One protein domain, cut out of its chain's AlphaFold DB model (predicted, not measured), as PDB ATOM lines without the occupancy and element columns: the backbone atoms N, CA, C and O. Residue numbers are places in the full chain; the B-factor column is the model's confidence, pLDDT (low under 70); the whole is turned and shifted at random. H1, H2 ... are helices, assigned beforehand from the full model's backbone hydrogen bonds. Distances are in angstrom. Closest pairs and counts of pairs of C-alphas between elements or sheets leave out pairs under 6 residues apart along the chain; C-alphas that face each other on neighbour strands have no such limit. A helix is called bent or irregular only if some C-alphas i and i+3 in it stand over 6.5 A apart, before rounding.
ATOM      1  N   THR A   8       0.699 -57.499  12.662       87.62
ATOM      2  CA  THR A   8       0.927 -56.174  12.080       87.62
ATOM      3  C   THR A   8       0.327 -56.075  10.682       87.62
ATOM      4  O   THR A   8      -0.375 -55.103  10.408       87.62
ATOM      5  N   ASP A   9       0.520 -57.088   9.832       88.81
ATOM      6  CA  ASP A   9      -0.064 -57.114   8.484       88.81
ATOM      7  C   ASP A   9      -1.592 -57.072   8.559       88.81
ATOM      8  O   ASP A   9      -2.227 -56.293   7.852       88.81
ATOM      9  N   ALA A  10      -2.186 -57.824   9.492       88.50
ATOM     10  CA  ALA A  10      -3.627 -57.805   9.732       88.50
ATOM     11  C   ALA A  10      -4.141 -56.410  10.114       88.50
ATOM     12  O   ALA A  10      -5.148 -55.952   9.569       88.50
ATOM     13  N   LEU A  11      -3.446 -55.709  11.015       87.62
ATOM     14  CA  LEU A  11      -3.801 -54.343  11.402       87.62
ATOM     15  C   LEU A  11      -3.647 -53.360  10.240       87.62
ATOM     16  O   LEU A  11      -4.531 -52.533  10.021       87.62
ATOM     17  N   VAL A  12      -2.557 -53.450   9.478       87.81
ATOM     18  CA  VAL A  12      -2.319 -52.592   8.313       87.81
ATOM     19  C   VAL A  12      -3.408 -52.805   7.264       87.81
ATOM     20  O   VAL A  12      -4.032 -51.835   6.836       87.81
ATOM     21  N   SER A  13      -3.708 -54.057   6.904       88.31
ATOM     22  CA  SER A  13      -4.792 -54.385   5.974       88.31
ATOM     23  C   SER A  13      -6.137 -53.873   6.472       88.31
ATOM     24  O   SER A  13      -6.878 -53.270   5.699       88.31
ATOM     25  N   MET A  14      -6.429 -54.038   7.768       86.56
ATOM     26  CA  MET A  14      -7.630 -53.488   8.388       86.56
ATOM     27  C   MET A  14      -7.712 -51.980   8.116       86.56
ATOM     28  O   MET A  14      -8.695 -51.545   7.520       86.56
ATOM     29  N   PHE A  15      -6.691 -51.188   8.464       87.31
ATOM     30  CA  PHE A  15      -6.689 -49.734   8.244       87.31
ATOM     31  C   PHE A  15      -6.786 -49.327   6.771       87.31
ATOM     32  O   PHE A  15      -7.497 -48.371   6.455       87.31
ATOM     33  N   ILE A  16      -6.113 -50.049   5.872       88.62
ATOM     34  CA  ILE A  16      -6.173 -49.809   4.425       88.62
ATOM     35  C   ILE A  16      -7.608 -49.985   3.910       88.62
ATOM     36  O   ILE A  16      -8.098 -49.118   3.185       88.62
ATOM     37  N   CYS A  17      -8.310 -51.049   4.318       88.06
ATOM     38  CA  CYS A  17      -9.709 -51.273   3.935       88.06
ATOM     39  C   CYS A  17     -10.595 -50.063   4.255       88.06
ATOM     40  O   CYS A  17     -11.434 -49.683   3.443       88.06
ATOM     41  N   TYR A  18     -10.376 -49.411   5.394       86.50
ATOM     42  CA  TYR A  18     -11.205 -48.288   5.824       86.50
ATOM     43  C   TYR A  18     -10.795 -46.948   5.239       86.50
ATOM     44  O   TYR A  18     -11.637 -46.235   4.706       86.50
ATOM     45  N   TYR A  19      -9.514 -46.592   5.319       86.00
ATOM     46  CA  TYR A  19      -9.070 -45.262   4.903       86.00
ATOM     47  C   TYR A  19      -8.858 -45.140   3.396       86.00
ATOM     48  O   TYR A  19      -9.031 -44.049   2.858       86.00
ATOM     49  N   ILE A  20      -8.478 -46.227   2.719       89.44
ATOM     50  CA  ILE A  20      -8.168 -46.208   1.284       89.44
ATOM     51  C   ILE A  20      -9.348 -46.728   0.472       89.44
ATOM     52  O   ILE A  20      -9.800 -46.062  -0.454       89.44
ATOM     53  N   PHE A  21      -9.872 -47.902   0.831       89.88
ATOM     54  CA  PHE A  21     -10.965 -48.528   0.081       89.88
ATOM     55  C   PHE A  21     -12.362 -48.086   0.536       89.88
ATOM     56  O   PHE A  21     -13.350 -48.504  -0.065       89.88
ATOM     57  N   ASN A  22     -12.456 -47.247   1.575       86.88
ATOM     58  CA  ASN A  22     -13.713 -46.778   2.163       86.88
ATOM     59  C   ASN A  22     -14.695 -47.926   2.476       86.88
ATOM     60  O   ASN A  22     -15.912 -47.779   2.362       86.88
ATOM     61  N   MET A  23     -14.170 -49.098   2.847       86.56
ATOM     62  CA  MET A  23     -14.978 -50.214   3.318       86.56
ATOM     63  C   MET A  23     -15.422 -49.920   4.742       86.56
ATOM     64  O   MET A  23     -14.614 -49.838   5.668       86.56
ATOM     65  N   HIS A  24     -16.729 -49.764   4.918       83.75
ATOM     66  CA  HIS A  24     -17.303 -49.562   6.235       83.75
ATOM     67  C   HIS A  24     -17.167 -50.853   7.040       83.75
ATOM     68  O   HIS A  24     -17.617 -51.917   6.615       83.75
ATOM     69  N   TYR A  25     -16.566 -50.761   8.223       79.69
ATOM     70  CA  TYR A  25     -16.579 -51.883   9.149       79.69
ATOM     71  C   TYR A  25     -17.979 -52.117   9.712       79.69
ATOM     72  O   TYR A  25     -18.806 -51.202   9.764       79.69
ATOM     73  N   SER A  26     -18.208 -53.334  10.211       82.81
ATOM     74  CA  SER A  26     -19.391 -53.632  11.017       82.81
ATOM     75  C   SER A  26     -19.498 -52.647  12.185       82.81
ATOM     76  O   SER A  26     -18.500 -52.308  12.828       82.81
ATOM     77  N   VAL A  27     -20.727 -52.226  12.488       80.00
ATOM     78  CA  VAL A  27     -21.050 -51.328  13.609       80.00
ATOM     79  C   VAL A  27     -20.505 -51.876  14.933       80.00
ATOM     80  O   VAL A  27     -20.078 -51.117  15.802       80.00
ATOM     81  N   GLU A  28     -20.450 -53.200  15.061       80.50
ATOM     82  CA  GLU A  28     -19.933 -53.918  16.228       80.50
ATOM     83  C   GLU A  28     -18.442 -53.651  16.479       80.50
ATOM     84  O   GLU A  28     -18.006 -53.618  17.630       80.50
ATOM     85  N   LEU A  29     -17.668 -53.401  15.418       83.56
ATOM     86  CA  LEU A  29     -16.224 -53.159  15.480       83.56
ATOM     87  C   LEU A  29     -15.869 -51.680  15.645       83.56
ATOM     88  O   LEU A  29     -14.724 -51.359  15.961       83.56
ATOM     89  N   GLY A  30     -16.834 -50.770  15.470       86.00
ATOM     90  CA  GLY A  30     -16.590 -49.326  15.497       86.00
ATOM     91  C   GLY A  30     -15.938 -48.846  16.797       86.00
ATOM     92  O   GLY A  30     -14.987 -48.070  16.757       86.00
ATOM     93  N   ALA A  31     -16.383 -49.362  17.949       88.81
ATOM     94  CA  ALA A  31     -15.792 -49.016  19.245       88.81
ATOM     95  C   ALA A  31     -14.344 -49.524  19.385       88.81
ATOM     96  O   ALA A  31     -13.484 -48.809  19.892       88.81
ATOM     97  N   THR A  32     -14.055 -50.735  18.905       89.75
ATOM     98  CA  THR A  32     -12.702 -51.308  18.927       89.75
ATOM     99  C   THR A  32     -11.744 -50.491  18.067       89.75
ATOM    100  O   THR A  32     -10.638 -50.165  18.493       89.75
ATOM    101  N   LEU A  33     -12.180 -50.116  16.866       88.94
ATOM    102  CA  LEU A  33     -11.386 -49.310  15.943       88.94
ATOM    103  C   LEU A  33     -11.117 -47.916  16.486       88.94
ATOM    104  O   LEU A  33      -9.985 -47.447  16.412       88.94
ATOM    105  N   GLU A  34     -12.130 -47.282  17.075       88.44
ATOM    106  CA  GLU A  34     -11.955 -45.993  17.728       88.44
ATOM    107  C   GLU A  34     -10.939 -46.099  18.877       88.44
ATOM    108  O   GLU A  34     -10.006 -45.302  18.932       88.44
ATOM    109  N   PHE A  35     -11.032 -47.119  19.737       89.88
ATOM    110  CA  PHE A  35     -10.040 -47.342  20.795       89.88
ATOM    111  C   PHE A  35      -8.615 -47.472  20.235       89.88
ATOM    112  O   PHE A  35      -7.704 -46.784  20.696       89.88
ATOM    113  N   LEU A  36      -8.415 -48.292  19.199       90.06
ATOM    114  CA  LEU A  36      -7.106 -48.460  18.560       90.06
ATOM    115  C   LEU A  36      -6.579 -47.138  17.979       90.06
ATOM    116  O   LEU A  36      -5.445 -46.744  18.254       90.06
ATOM    117  N   GLN A  37      -7.404 -46.426  17.210       87.56
ATOM    118  CA  GLN A  37      -7.042 -45.157  16.574       87.56
ATOM    119  C   GLN A  37      -6.676 -44.074  17.590       87.56
ATOM    120  O   GLN A  37      -5.706 -43.346  17.375       87.56
ATOM    121  N   ARG A  38      -7.448 -43.936  18.674       87.31
ATOM    122  CA  ARG A  38      -7.260 -42.868  19.665       87.31
ATOM    123  C   ARG A  38      -6.166 -43.204  20.680       87.31
ATOM    124  O   ARG A  38      -5.300 -42.369  20.926       87.31
ATOM    125  N   CYS A  39      -6.191 -44.411  21.246       87.31
ATOM    126  CA  CYS A  39      -5.382 -44.770  22.414       87.31
ATOM    127  C   CYS A  39      -4.044 -45.416  22.057       87.31
ATOM    128  O   CYS A  39      -3.056 -45.173  22.744       87.31
ATOM    129  N   ILE A  40      -4.000 -46.222  20.991       87.88
ATOM    130  CA  ILE A  40      -2.792 -46.965  20.607       87.88
ATOM    131  C   ILE A  40      -2.011 -46.188  19.546       87.88
ATOM    132  O   ILE A  40      -0.841 -45.867  19.747       87.88
ATOM    133  N   PHE A  41      -2.668 -45.819  18.443       86.38
ATOM    134  CA  PHE A  41      -2.012 -45.177  17.297       86.38
ATOM    135  C   PHE A  41      -2.026 -43.647  17.334       86.38
ATOM    136  O   PHE A  41      -1.317 -43.017  16.555       86.38
ATOM    137  N   LYS A  42      -2.821 -43.038  18.226       84.31
ATOM    138  CA  LYS A  42      -2.936 -41.576  18.396       84.31
ATOM    139  C   LYS A  42      -3.280 -40.815  17.100       84.31
ATOM    140  O   LYS A  42      -2.926 -39.649  16.951       84.31
ATOM    141  N   ILE A  43      -3.992 -41.457  16.174       81.50
ATOM    142  CA  ILE A  43      -4.414 -40.894  14.879       81.50
ATOM    143  C   ILE A  43      -5.546 -39.882  15.070       81.50
ATOM    144  O   ILE A  43      -5.604 -38.869  14.376       81.50
ATOM    145  N   ASN A  44      -6.448 -40.147  16.020       74.62
ATOM    146  CA  ASN A  44      -7.604 -39.297  16.285       74.62
ATOM    147  C   ASN A  44      -7.688 -38.949  17.781       74.62
ATOM    148  O   ASN A  44      -8.538 -39.469  18.496       74.62
ATOM    149  N   PRO A  45      -6.778 -38.126  18.320       68.94
ATOM    150  CA  PRO A  45      -6.813 -37.770  19.733       68.94
ATOM    151  C   PRO A  45      -8.096 -37.006  20.093       68.94
ATOM    152  O   PRO A  45      -8.779 -36.432  19.246       68.94
ATOM    153  N   GLU A  46      -8.436 -37.001  21.378       66.44
ATOM    154  CA  GLU A  46      -9.603 -36.294  21.926       66.44
ATOM    155  C   GLU A  46      -9.621 -34.788  21.613       66.44
ATOM    156  O   GLU A  46     -10.687 -34.209  21.404       66.44
ATOM    157  N   LYS A  47      -8.443 -34.172  21.471       63.12
ATOM    158  CA  LYS A  47      -8.268 -32.859  20.841       63.12
ATOM    159  C   LYS A  47      -7.655 -33.040  19.454       63.12
ATOM    160  O   LYS A  47      -6.444 -33.196  19.330       63.12
ATOM    161  N   GLY A  48      -8.483 -33.011  18.412       56.75
ATOM    162  CA  GLY A  48      -7.991 -32.918  17.037       56.75
ATOM    163  C   GLY A  48      -7.312 -31.566  16.790       56.75
ATOM    164  O   GLY A  48      -7.736 -30.549  17.329       56.75
ATOM    165  N   SER A  49      -6.278 -31.531  15.948       57.69
ATOM    166  CA  SER A  49      -5.580 -30.291  15.569       57.69
ATOM    167  C   SER A  49      -6.297 -29.475  14.482       57.69
ATOM    168  O   SER A  49      -5.857 -28.378  14.160       57.69
ATOM    169  N   LYS A  50      -7.383 -30.004  13.895       55.78
ATOM    170  CA  LYS A  50      -8.023 -29.462  12.679       55.78
ATOM    171  C   LYS A  50      -9.407 -28.834  12.871       55.78
ATOM    172  O   LYS A  50      -9.975 -28.359  11.894       55.78
ATOM    173  N   LYS A  57     -22.313 -29.150  19.239       46.47
ATOM    174  CA  LYS A  57     -22.757 -30.554  19.364       46.47
ATOM    175  C   LYS A  57     -21.988 -31.310  20.438       46.47
ATOM    176  O   LYS A  57     -20.995 -31.970  20.169       46.47
ATOM    177  N   ARG A  58     -22.528 -31.286  21.661       49.12
ATOM    178  CA  ARG A  58     -22.282 -32.305  22.694       49.12
ATOM    179  C   ARG A  58     -22.951 -33.638  22.311       49.12
ATOM    180  O   ARG A  58     -23.740 -34.173  23.080       49.12
ATOM    181  N   SER A  59     -22.690 -34.178  21.121       49.59
ATOM    182  CA  SER A  59     -22.780 -35.632  20.965       49.59
ATOM    183  C   SER A  59     -21.438 -36.153  21.438       49.59
ATOM    184  O   SER A  59     -20.429 -35.660  20.940       49.59
ATOM    185  N   ASN A  60     -21.413 -37.050  22.423       53.78
ATOM    186  CA  ASN A  60     -20.187 -37.625  22.979       53.78
ATOM    187  C   ASN A  60     -19.132 -37.811  21.877       53.78
ATOM    188  O   ASN A  60     -19.312 -38.639  20.990       53.78
ATOM    189  N   ALA A  61     -18.075 -36.989  21.900       70.06
ATOM    190  CA  ALA A  61     -17.051 -36.976  20.851       70.06
ATOM    191  C   ALA A  61     -16.300 -38.319  20.757       70.06
ATOM    192  O   ALA A  61     -15.571 -38.553  19.795       70.06
ATOM    193  N   VAL A  62     -16.487 -39.171  21.769       77.50
ATOM    194  CA  VAL A  62     -15.917 -40.501  21.920       77.50
ATOM    195  C   VAL A  62     -17.032 -41.488  22.262       77.50
ATOM    196  O   VAL A  62     -17.920 -41.173  23.064       77.50
ATOM    197  N   ASN A  63     -16.995 -42.690  21.690       85.69
ATOM    198  CA  ASN A  63     -17.946 -43.751  22.022       85.69
ATOM    199  C   ASN A  63     -17.936 -44.069  23.542       85.69
ATOM    200  O   ASN A  63     -16.865 -44.306  24.107       85.69
ATOM    201  N   PRO A  64     -19.099 -44.147  24.225       88.25
ATOM    202  CA  PRO A  64     -19.169 -44.425  25.666       88.25
ATOM    203  C   PRO A  64     -18.465 -45.712  26.107       88.25
ATOM    204  O   PRO A  64     -17.920 -45.770  27.210       88.25
ATOM    205  N   LYS A  65     -18.446 -46.746  25.252       89.50
ATOM    206  CA  LYS A  65     -17.736 -48.004  25.532       89.50
ATOM    207  C   LYS A  65     -16.225 -47.790  25.568       89.50
ATOM    208  O   LYS A  65     -15.563 -48.320  26.453       89.50
ATOM    209  N   VAL A  66     -15.705 -46.986  24.638       90.19
ATOM    210  CA  VAL A  66     -14.284 -46.622  24.571       90.19
ATOM    211  C   VAL A  66     -13.898 -45.822  25.807       90.19
ATOM    212  O   VAL A  66     -12.933 -46.172  26.473       90.19
ATOM    213  N   LEU A  67     -14.703 -44.821  26.174       88.94
ATOM    214  CA  LEU A  67     -14.472 -44.028  27.380       88.94
ATOM    215  C   LEU A  67     -14.458 -44.902  28.643       88.94
ATOM    216  O   LEU A  67     -13.514 -44.838  29.421       88.94
ATOM    217  N   THR A  68     -15.461 -45.771  28.803       91.94
ATOM    218  CA  THR A  68     -15.552 -46.696  29.946       91.94
ATOM    219  C   THR A  68     -14.328 -47.608  30.030       91.94
ATOM    220  O   THR A  68     -13.805 -47.840  31.118       91.94
ATOM    221  N   LEU A  69     -13.865 -48.132  28.891       92.38
ATOM    222  CA  LEU A  69     -12.685 -48.989  28.839       92.38
ATOM    223  C   LEU A  69     -11.418 -48.227  29.246       92.38
ATOM    224  O   LEU A  69     -10.656 -48.733  30.062       92.38
ATOM    225  N   ILE A  70     -11.215 -47.014  28.723       90.06
ATOM    226  CA  ILE A  70     -10.060 -46.171  29.066       90.06
ATOM    227  C   ILE A  70     -10.043 -45.869  30.567       90.06
ATOM    228  O   ILE A  70      -9.007 -46.055  31.200       90.06
ATOM    229  N   THR A  71     -11.180 -45.472  31.145       90.56
ATOM    230  CA  THR A  71     -11.297 -45.215  32.588       90.56
ATOM    231  C   THR A  71     -10.916 -46.452  33.397       90.56
ATOM    232  O   THR A  71     -10.037 -46.374  34.251       90.56
ATOM    233  N   ARG A  72     -11.477 -47.620  33.062       93.12
ATOM    234  CA  ARG A  72     -11.154 -48.876  33.756       93.12
ATOM    235  C   ARG A  72      -9.683 -49.260  33.650       93.12
ATOM    236  O   ARG A  72      -9.130 -49.753  34.621       93.12
ATOM    237  N   ILE A  73      -9.056 -49.050  32.491       91.38
ATOM    238  CA  ILE A  73      -7.618 -49.295  32.312       91.38
ATOM    239  C   ILE A  73      -6.798 -48.317  33.162       91.38
ATOM    240  O   ILE A  73      -5.804 -48.724  33.753       91.38
ATOM    241  N   SER A  74      -7.200 -47.046  33.248       88.81
ATOM    242  CA  SER A  74      -6.487 -46.039  34.048       88.81
ATOM    243  C   SER A  74      -6.611 -46.252  35.558       88.81
ATOM    244  O   SER A  74      -5.682 -45.937  36.292       88.81
ATOM    245  N   GLU A  75      -7.739 -46.801  36.010       91.88
ATOM    246  CA  GLU A  75      -8.001 -47.147  37.413       91.88
ATOM    247  C   GLU A  75      -7.435 -48.524  37.792       91.88
ATOM    248  O   GLU A  75      -7.462 -48.910  38.960       91.88
ATOM    249  N   PHE A  76      -6.948 -49.294  36.815       92.31
ATOM    250  CA  PHE A  76      -6.424 -50.626  37.060       92.31
ATOM    251  C   PHE A  76      -5.062 -50.550  37.757       92.31
ATOM    252  O   PHE A  76      -4.055 -50.161  37.161       92.31
TER     253      PHE A  76
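Overview. This is residues 8 to 50 and 57 to 76 of the 80 residues of an uncharacterized protein of Labeo rohita (UniProt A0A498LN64). The longest helix, H2, lies in the middle of a loose row of three helices, with part of H3 packed on one side of it and H1 set off on its other side. The unnamed stretches next to the cut, residues 41 to 50 and 57 to 63, lie to one side of this row, while residues 71 to 76 stick out at the last printed end. The printed part has 63 residues, with three named helices in the order H1, H2, H3 and no named strand; its class is all helix. It is only just loose, close to compact, with a radius of gyration of the C-alphas of 12.8 A, and spans 34 by 30 by 24 A.

Along the chain. H2, residues 27 to 40, measures 20.0 A from first to last C-alpha, beginning at C-alpha 27 (-21.050, -51.328, 13.609). It is irregular: C-alphas 28 and 31 are 7.1 A apart. H1, residues 8 to 19, measures 16.4 A and begins at C-alpha 8 (0.927, -56.174, 12.080). H3, residues 64 to 74, measures 15.3 A and ends at C-alpha 74 (-6.487, -46.039, 34.048).

Arrangement. H2 touches H3 with residues 31 to 35 alone; the closest C-alphas are those of Phe 35 and Val 66, 5.7 A apart. The two run the same way at a steep tilt of 38 degrees. H1 is apart from H2 and from H3. In H1 and H3 every O i to N i+4 pair is within hydrogen-bond range; in H2, 8 of 10 are.

Size, cuts and confidence. The two farthest C-alphas, those of Phe 21 and Glu 75, are 37.5 A apart. H1 and H2 are joined by a short link of 7 residues. The link from H2 to H3 runs across the cut, where residues 51 to 56 are not printed and C-alphas 50 and 57 are 16.2 A apart. The mean pLDDT of the printed part is 82.1, with residues 45 to 50 and 57 to 60 under 70.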